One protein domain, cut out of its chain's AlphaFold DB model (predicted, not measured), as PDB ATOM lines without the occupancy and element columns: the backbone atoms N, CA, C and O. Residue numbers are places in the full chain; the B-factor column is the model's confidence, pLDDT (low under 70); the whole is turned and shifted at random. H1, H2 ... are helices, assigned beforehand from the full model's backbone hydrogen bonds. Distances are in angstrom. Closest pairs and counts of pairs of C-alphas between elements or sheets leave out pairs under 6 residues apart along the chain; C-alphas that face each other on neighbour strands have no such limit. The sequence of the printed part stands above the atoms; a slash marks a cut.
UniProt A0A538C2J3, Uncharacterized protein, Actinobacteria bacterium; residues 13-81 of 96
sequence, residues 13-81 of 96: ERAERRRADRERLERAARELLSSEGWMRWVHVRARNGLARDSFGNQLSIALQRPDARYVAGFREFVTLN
ATOM      1  N   GLU A  13     138.975 147.465 173.534       74.00
ATOM      2  CA  GLU A  13     138.690 146.023 173.442       74.00
ATOM      3  C   GLU A  13     139.513 145.211 174.452       74.00
ATOM      4  O   GLU A  13     139.039 144.242 175.049       74.00
ATOM      5  N   ARG A  14     140.763 145.620 174.705       72.00
ATOM      6  CA  ARG A  14     141.588 145.017 175.762       72.00
ATOM      7  C   ARG A  14     141.047 145.337 177.152       72.00
ATOM      8  O   ARG A  14     141.075 144.465 178.020       72.00
ATOM      9  N   ALA A  15     140.576 146.561 177.384       77.50
ATOM     10  CA  ALA A  15     139.997 146.964 178.660       77.50
ATOM     11  C   ALA A  15     138.695 146.207 178.962       77.50
ATOM     12  O   ALA A  15     138.525 145.725 180.085       77.50
ATOM     13  N   GLU A  16     137.832 146.025 177.963       79.75
ATOM     14  CA  GLU A  16     136.621 145.205 178.060       79.75
ATOM     15  C   GLU A  16     136.948 143.742 178.336       79.75
ATOM     16  O   GLU A  16     136.383 143.156 179.258       79.75
ATOM     17  N   ARG A  17     137.935 143.173 177.635       68.50
ATOM     18  CA  ARG A  17     138.399 141.806 177.907       68.50
ATOM     19  C   ARG A  17     138.913 141.651 179.340       68.50
ATOM     20  O   ARG A  17     138.525 140.712 180.026       68.50
ATOM     21  N   ARG A  18     139.716 142.601 179.836       78.00
ATOM     22  CA  ARG A  18     140.187 142.604 181.235       78.00
ATOM     23  C   ARG A  18     139.033 142.722 182.232       78.00
ATOM     24  O   ARG A  18     139.088 142.123 183.300       78.00
ATOM     25  N   ARG A  19     137.996 143.503 181.915       82.88
ATOM     26  CA  ARG A  19     136.794 143.629 182.752       82.88
ATOM     27  C   ARG A  19     136.015 142.313 182.791       82.88
ATOM     28  O   ARG A  19     135.713 141.843 183.883       82.88
ATOM     29  N   ALA A  20     135.778 141.698 181.636       73.56
ATOM     30  CA  ALA A  20     135.093 140.415 181.521       73.56
ATOM     31  C   ALA A  20     135.850 139.281 182.236       73.56
ATOM     32  O   ALA A  20     135.240 138.487 182.953       73.56
ATOM     33  N   ASP A  21     137.181 139.244 182.114       63.97
ATOM     34  CA  ASP A  21     138.020 138.268 182.813       63.97
ATOM     35  C   ASP A  21     137.959 138.457 184.333       63.97
ATOM     36  O   ASP A  21     137.820 137.476 185.064       63.97
ATOM     37  N   ARG A  22     137.990 139.703 184.826       76.75
ATOM     38  CA  ARG A  22     137.845 139.989 186.264       76.75
ATOM     39  C   ARG A  22     136.490 139.550 186.806       76.75
ATOM     40  O   ARG A  22     136.452 138.892 187.838       76.75
ATOM     41  N   GLU A  23     135.401 139.840 186.102       80.62
ATOM     42  CA  GLU A  23     134.060 139.398 186.511       80.62
ATOM     43  C   GLU A  23     133.923 137.872 186.487       80.62
ATOM     44  O   GLU A  23     133.279 137.280 187.353       80.62
ATOM     45  N   ARG A  24     134.538 137.211 185.501       67.25
ATOM     46  CA  ARG A  24     134.561 135.748 185.423       67.25
ATOM     47  C   ARG A  24     135.347 135.137 186.581       67.25
ATOM     48  O   ARG A  24     134.878 134.165 187.169       67.25
ATOM     49  N   LEU A  25     136.502 135.707 186.922       66.56
ATOM     50  CA  LEU A  25     137.307 135.282 188.068       66.56
ATOM     51  C   LEU A  25     136.577 135.518 189.390       66.56
ATOM     52  O   LEU A  25     136.595 134.647 190.253       66.56
ATOM     53  N   GLU A  26     135.900 136.653 189.536       75.56
ATOM     54  CA  GLU A  26     135.134 136.971 190.738       75.56
ATOM     55  C   GLU A  26     133.963 136.003 190.935       75.56
ATOM     56  O   GLU A  26     133.776 135.482 192.035       75.56
ATOM     57  N   ARG A  27     133.206 135.701 189.872       72.06
ATOM     58  CA  ARG A  27     132.127 134.703 189.925       72.06
ATOM     59  C   ARG A  27     132.656 133.319 190.289       72.06
ATOM     60  O   ARG A  27     132.140 132.711 191.219       72.06
ATOM     61  N   ALA A  28     133.727 132.871 189.634       65.25
ATOM     62  CA  ALA A  28     134.352 131.588 189.944       65.25
ATOM     63  C   ALA A  28     134.873 131.534 191.392       65.25
ATOM     64  O   ALA A  28     134.703 130.532 192.075       65.25
ATOM     65  N   ALA A  29     135.464 132.619 191.899       68.69
ATOM     66  CA  ALA A  29     135.914 132.702 193.285       68.69
ATOM     67  C   ALA A  29     134.740 132.660 194.277       68.69
ATOM     68  O   ALA A  29     134.827 131.969 195.287       68.69
ATOM     69  N   ARG A  30     133.627 133.347 193.989       72.62
ATOM     70  CA  ARG A  30     132.411 133.302 194.821       72.62
ATOM     71  C   ARG A  30     131.781 131.909 194.840       72.62
ATOM     72  O   ARG A  30     131.382 131.460 195.908       72.62
ATOM     73  N   GLU A  31     131.742 131.220 193.702       67.88
ATOM     74  CA  GLU A  31     131.283 129.826 193.612       67.88
ATOM     75  C   GLU A  31     132.209 128.864 194.364       67.88
ATOM     76  O   GLU A  31     131.745 127.955 195.049       67.88
ATOM     77  N   LEU A  32     133.527 129.071 194.301       65.06
ATOM     78  CA  LEU A  32     134.468 128.307 195.118       65.06
ATOM     79  C   LEU A  32     134.214 128.546 196.612       65.06
ATOM     80  O   LEU A  32     134.109 127.589 197.367       65.06
ATOM     81  N   LEU A  33     134.039 129.795 197.038       66.38
ATOM     82  CA  LEU A  33     133.797 130.135 198.443       66.38
ATOM     83  C   LEU A  33     132.458 129.609 198.987       66.38
ATOM     84  O   LEU A  33     132.348 129.406 200.193       66.38
ATOM     85  N   SER A  34     131.460 129.377 198.130       68.69
ATOM     86  CA  SER A  34     130.145 128.859 198.528       68.69
ATOM     87  C   SER A  34     129.973 127.353 198.325       68.69
ATOM     88  O   SER A  34     128.972 126.796 198.777       68.69
ATOM     89  N   SER A  35     130.907 126.673 197.649       71.31
ATOM     90  CA  SER A  35     130.704 125.275 197.276       71.31
ATOM     91  C   SER A  35     131.326 124.280 198.253       71.31
ATOM     92  O   SER A  35     132.518 124.287 198.562       71.31
ATOM     93  N   GLU A  36     130.520 123.280 198.592       69.50
ATOM     94  CA  GLU A  36     130.962 122.001 199.152       69.50
ATOM     95  C   GLU A  36     132.085 121.350 198.320       69.50
ATOM     96  O   GLU A  36     132.933 120.624 198.840       69.50
ATOM     97  N   GLY A  37     132.121 121.621 197.010       67.75
ATOM     98  CA  GLY A  37     133.183 121.165 196.111       67.75
ATOM     99  C   GLY A  37     134.557 121.725 196.478       67.75
ATOM    100  O   GLY A  37     135.541 120.984 196.465       67.75
ATOM    101  N   TRP A  38     134.626 122.996 196.872       74.31
ATOM    102  CA  TRP A  38     135.861 123.629 197.324       74.31
ATOM    103  C   TRP A  38     136.307 123.124 198.693       74.31
ATOM    104  O   TRP A  38     137.487 122.831 198.869       74.31
ATOM    105  N   MET A  39     135.384 122.929 199.639       72.44
ATOM    106  CA  MET A  39     135.721 122.309 200.929       72.44
ATOM    107  C   MET A  39     136.283 120.895 200.744       72.44
ATOM    108  O   MET A  39     137.322 120.560 201.320       72.44
ATOM    109  N   ARG A  40     135.677 120.086 199.862       70.50
ATOM    110  CA  ARG A  40     136.228 118.773 199.485       70.50
ATOM    111  C   ARG A  40     137.624 118.891 198.872       70.50
ATOM    112  O   ARG A  40     138.508 118.117 199.231       70.50
ATOM    113  N   TRP A  41     137.849 119.868 197.996       72.75
ATOM    114  CA  TRP A  41     139.160 120.114 197.394       72.75
ATOM    115  C   TRP A  41     140.230 120.508 198.424       72.75
ATOM    116  O   TRP A  41     141.320 119.933 198.430       72.75
ATOM    117  N   VAL A  42     139.918 121.433 199.335       77.69
ATOM    118  CA  VAL A  42     140.815 121.844 200.426       77.69
ATOM    119  C   VAL A  42     141.162 120.650 201.316       77.69
ATOM    120  O   VAL A  42     142.332 120.457 201.643       77.69
ATOM    121  N   HIS A  43     140.184 119.796 201.634       74.31
ATOM    122  CA  HIS A  43     140.428 118.564 202.379       74.31
ATOM    123  C   HIS A  43     141.337 117.582 201.645       74.31
ATOM    124  O   HIS A  43     142.164 116.954 202.296       74.31
ATOM    125  N   VAL A  44     141.220 117.437 200.324       71.81
ATOM    126  CA  VAL A  44     142.124 116.579 199.542       71.81
ATOM    127  C   VAL A  44     143.538 117.164 199.542       71.81
ATOM    128  O   VAL A  44     144.491 116.452 199.847       71.81
ATOM    129  N   ARG A  45     143.689 118.468 199.290       73.00
ATOM    130  CA  ARG A  45     144.999 119.139 199.249       73.00
ATOM    131  C   ARG A  45     145.719 119.154 200.602       73.00
ATOM    132  O   ARG A  45     146.945 119.094 200.635       73.00
ATOM    133  N   ALA A  46     144.977 119.225 201.705       73.75
ATOM    134  CA  ALA A  46     145.531 119.209 203.059       73.75
ATOM    135  C   ALA A  46     146.064 117.830 203.495       73.75
ATOM    136  O   ALA A  46     146.685 117.724 204.552       73.75
ATOM    137  N   ARG A  47     145.828 116.762 202.719       72.31
ATOM    138  CA  ARG A  47     146.303 115.417 203.064       72.31
ATOM    139  C   ARG A  47     147.770 115.218 202.698       72.31
ATOM    140  O   ARG A  47     148.276 115.747 201.708       72.31
ATOM    141  N   ASN A  48     148.440 114.416 203.523       60.97
ATOM    142  CA  ASN A  48     149.876 114.165 203.450       60.97
ATOM    143  C   ASN A  48     150.306 113.729 202.039       60.97
ATOM    144  O   ASN A  48     149.740 112.791 201.478       60.97
ATOM    145  N   GLY A  49     151.316 114.416 201.495       65.56
ATOM    146  CA  GLY A  49     151.920 114.134 200.187       65.56
ATOM    147  C   GLY A  49     151.360 114.970 199.032       65.56
ATOM    148  O   GLY A  49     152.134 115.444 198.204       65.56
ATOM    149  N   LEU A  50     150.059 115.276 199.029       66.88
ATOM    150  CA  LEU A  50     149.380 115.878 197.870       66.88
ATOM    151  C   LEU A  50     149.726 117.346 197.617       66.88
ATOM    152  O   LEU A  50     149.728 117.786 196.472       66.88
ATOM    153  N   ALA A  51     150.076 118.105 198.656       65.25
ATOM    154  CA  ALA A  51     150.533 119.486 198.490       65.25
ATOM    155  C   ALA A  51     151.878 119.595 197.742       65.25
ATOM    156  O   ALA A  51     152.208 120.675 197.252       65.25
ATOM    157  N   ARG A  52     152.652 118.500 197.672       70.31
ATOM    158  CA  ARG A  52     153.950 118.425 196.978       70.31
ATOM    159  C   ARG A  52     153.814 117.926 195.539       70.31
ATOM    160  O   ARG A  52     154.738 118.109 194.752       70.31
ATOM    161  N   ASP A  53     152.687 117.299 195.214       68.75
ATOM    162  CA  ASP A  53     152.389 116.784 193.884       68.75
ATOM    163  C   ASP A  53     151.896 117.889 192.947       68.75
ATOM    164  O   ASP A  53     151.429 118.947 193.373       68.75
ATOM    165  N   SER A  54     151.972 117.642 191.640       73.25
ATOM    166  CA  SER A  54     151.447 118.570 190.641       73.25
ATOM    167  C   SER A  54     149.927 118.732 190.772       73.25
ATOM    168  O   SER A  54     149.209 117.807 191.161       73.25
ATOM    169  N   PHE A  55     149.413 119.902 190.386       71.62
ATOM    170  CA  PHE A  55     147.974 120.189 190.396       71.62
ATOM    171  C   PHE A  55     147.153 119.139 189.624       71.62
ATOM    172  O   PHE A  55     146.079 118.740 190.067       71.62
ATOM    173  N   GLY A  56     147.691 118.641 188.504       71.25
ATOM    174  CA  GLY A  56     147.063 117.573 187.724       71.25
ATOM    175  C   GLY A  56     146.898 116.275 188.520       71.25
ATOM    176  O   GLY A  56     145.799 115.725 188.561       71.25
ATOM    177  N   ASN A  57     147.943 115.831 189.227       73.56
ATOM    178  CA  ASN A  57     147.862 114.647 190.091       73.56
ATOM    179  C   ASN A  57     146.865 114.843 191.240       73.56
ATOM    180  O   ASN A  57     146.088 113.936 191.539       73.56
ATOM    181  N   GLN A  58     146.843 116.032 191.848       72.50
ATOM    182  CA  GLN A  58     145.879 116.368 192.900       72.50
ATOM    183  C   GLN A  58     144.430 116.252 192.392       72.50
ATOM    184  O   GLN A  58     143.585 115.669 193.072       72.50
ATOM    185  N   LEU A  59     144.146 116.743 191.177       73.62
ATOM    186  CA  LEU A  59     142.818 116.661 190.566       73.62
ATOM    187  C   LEU A  59     142.421 115.218 190.229       73.62
ATOM    188  O   LEU A  59     141.310 114.799 190.549       73.62
ATOM    189  N   SER A  60     143.321 114.430 189.632       72.25
ATOM    190  CA  SER A  60     143.044 113.023 189.317       72.25
ATOM    191  C   SER A  60     142.720 112.203 190.566       72.25
ATOM    192  O   SER A  60     141.803 111.385 190.542       72.25
ATOM    193  N   ILE A  61     143.420 112.449 191.672       73.38
ATOM    194  CA  ILE A  61     143.170 111.761 192.943       73.38
ATOM    195  C   ILE A  61     141.849 112.215 193.564       73.38
ATOM    196  O   ILE A  61     141.082 111.371 194.022       73.38
ATOM    197  N   ALA A  62     141.542 113.516 193.519       70.56
ATOM    198  CA  ALA A  62     140.258 114.038 193.980       70.56
ATOM    199  C   ALA A  62     139.069 113.413 193.226       70.56
ATOM    200  O   ALA A  62     138.039 113.134 193.837       70.56
ATOM    201  N   LEU A  63     139.221 113.163 191.920       66.94
ATOM    202  CA  LEU A  63     138.188 112.557 191.073       66.94
ATOM    203  C   LEU A  63     138.058 111.040 191.261       66.94
ATOM    204  O   LEU A  63     136.948 110.520 191.250       66.94
ATOM    205  N   GLN A  64     139.173 110.323 191.415       72.38
ATOM    206  CA  GLN A  64     139.157 108.861 191.538       72.38
ATOM    207  C   GLN A  64     138.839 108.391 192.956       72.38
ATOM    208  O   GLN A  64     138.166 107.377 193.135       72.38
ATOM    209  N   ARG A  65     139.374 109.080 193.970       70.06
ATOM    210  CA  ARG A  65     139.292 108.639 195.362       70.06
ATOM    211  C   ARG A  65     139.388 109.813 196.354       70.06
ATOM    212  O   ARG A  65     140.430 110.012 196.990       70.06
ATOM    213  N   PRO A  66     138.299 110.585 196.532       66.81
ATOM    214  CA  PRO A  66     138.264 111.774 197.389       66.81
ATOM    215  C   PRO A  66     138.455 111.486 198.890       66.81
ATOM    216  O   PRO A  66     138.648 112.413 199.674       66.81
ATOM    217  N   ASP A  67     138.464 110.227 199.328       66.44
ATOM    218  CA  ASP A  67     138.724 109.743 200.697       66.44
ATOM    219  C   ASP A  67     140.180 109.271 200.919       66.44
ATOM    220  O   ASP A  67     140.542 108.883 202.030       66.44
ATOM    221  N   ALA A  68     141.047 109.335 199.900       71.88
ATOM    222  CA  ALA A  68     142.447 108.911 200.000       71.88
ATOM    223  C   ALA A  68     143.204 109.625 201.137       71.88
ATOM    224  O   ALA A  68     143.433 110.826 201.057       71.88
ATOM    225  N   ARG A  69     143.610 108.890 202.184       66.50
ATOM    226  CA  ARG A  69     144.206 109.431 203.429       66.50
ATOM    227  C   ARG A  69     145.726 109.628 203.371       66.50
ATOM    228  O   ARG A  69     146.260 110.468 204.090       66.50
ATOM    229  N   TYR A  70     146.411 108.847 202.541       68.94
ATOM    230  CA  TYR A  70     147.858 108.901 202.358       68.94
ATOM    231  C   TYR A  70     148.178 108.600 200.899       68.94
ATOM    232  O   TYR A  70     147.828 107.529 200.397       68.94
ATOM    233  N   VAL A  71     148.801 109.560 200.223       67.31
ATOM    234  CA  VAL A  71     149.227 109.434 198.832       67.31
ATOM    235  C   VAL A  71     150.733 109.587 198.815       67.31
ATOM    236  O   VAL A  71     151.272 110.565 199.324       67.31
ATOM    237  N   ALA A  72     151.405 108.603 198.238       70.38
ATOM    238  CA  ALA A  72     152.839 108.634 198.076       70.38
ATOM    239  C   ALA A  72     153.230 107.972 196.756       70.38
ATOM    240  O   ALA A  72     152.487 107.156 196.200       70.38
ATOM    241  N   GLY A  73     154.407 108.326 196.248       69.19
ATOM    242  CA  GLY A  73     154.977 107.642 195.097       69.19
ATOM    243  C   GLY A  73     155.276 106.175 195.418       69.19
ATOM    244  O   GLY A  73     155.509 105.806 196.567       69.19
ATOM    245  N   PHE A  74     155.331 105.330 194.389       71.06
ATOM    246  CA  PHE A  74     155.610 103.896 194.530       71.06
ATOM    247  C   PHE A  74     156.869 103.595 195.364       71.06
ATOM    248  O   PHE A  74     156.846 102.709 196.213       71.06
ATOM    249  N   ARG A  75     157.949 104.369 195.177       68.44
ATOM    250  CA  ARG A  75     159.202 104.214 195.940       68.44
ATOM    251  C   ARG A  75     159.014 104.433 197.446       68.44
ATOM    252  O   ARG A  75     159.613 103.704 198.225       68.44
ATOM    253  N   GLU A  76     158.157 105.368 197.840       72.44
ATOM    254  CA  GLU A  76     157.839 105.645 199.248       72.44
ATOM    255  C   GLU A  76     157.003 104.512 199.869       72.44
ATOM    256  O   GLU A  76     157.158 104.145 201.027       72.44
ATOM    257  N   PHE A  77     156.120 103.886 199.088       72.19
ATOM    258  CA  PHE A  77     155.400 102.699 199.557       72.19
ATOM    259  C   PHE A  77     156.344 101.511 199.787       72.19
ATOM    260  O   PHE A  77     156.182 100.784 200.768       72.19
ATOM    261  N   VAL A  78     157.366 101.361 198.938       75.94
ATOM    262  CA  VAL A  78     158.415 100.347 199.115       75.94
ATOM    263  C   VAL A  78     159.236 100.608 200.383       75.94
ATOM    264  O   VAL A  78     159.464  99.665 201.140       75.94
ATOM    265  N   THR A  79     159.626 101.856 200.678       75.44
ATOM    266  CA  THR A  79     160.356 102.184 201.924       75.44
ATOM    267  C   THR A  79     159.516 101.944 203.180       75.44
ATOM    268  O   THR A  79     160.052 101.554 204.214       75.44
ATOM    269  N   LEU A  80     158.193 102.095 203.089       73.25
ATOM    270  CA  LEU A  80     157.248 101.798 204.170       73.25
ATOM    271  C   LEU A  80     156.925 100.298 204.330       73.25
ATOM    272  O   LEU A  80     155.990  99.961 205.059       73.25
ATOM    273  N   ASN A  81     157.650  99.393 203.654       72.81
ATOM    274  CA  ASN A  81     157.359  97.951 203.608       72.81
ATOM    275  C   ASN A  81     155.907  97.635 203.190       72.81
ATOM    276  O   ASN A  81     155.323  96.626 203.590       72.81
TER     277      ASN A  81
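This is residues 13 to 81 of the 96 residues of an uncharacterized protein of Actinobacteria bacterium (UniProt A0A538C2J3). Long helix H1, its residues 13 to 28 sticking out, makes a corner with H2, on which H3 packs; H4 sticks out too. The printed part has 69 residues, four named helices in order and no named strand. All helix and extended, it spans 59 by 25 by 17 A, with a radius of gyration of the C-alphas of 17.1 A.

Find C-alpha 13 at (138.690, 146.023, 173.442); from there H1 runs 31.6 A to Ser 34. H2 holds residues 36 to 45, H3 55 to 64, and H4 74 to 79, ending at C-alpha 79, (160.356, 102.184, 201.924).

H1 and H2 are close but not clearly touching, about perpendicular at 85 degrees, their closest C-alphas, 32 and 38, 5.4 A apart. H2 and H3 touch, opposite ways at a steep tilt of 63 degrees, their closest C-alphas, 44 and 62, 6.4 A apart. H4 is apart from them. In each helix, every O i to N i+4 pair is within hydrogen-bond range.

The printed part has no cut; 25 residues are under pLDDT 70.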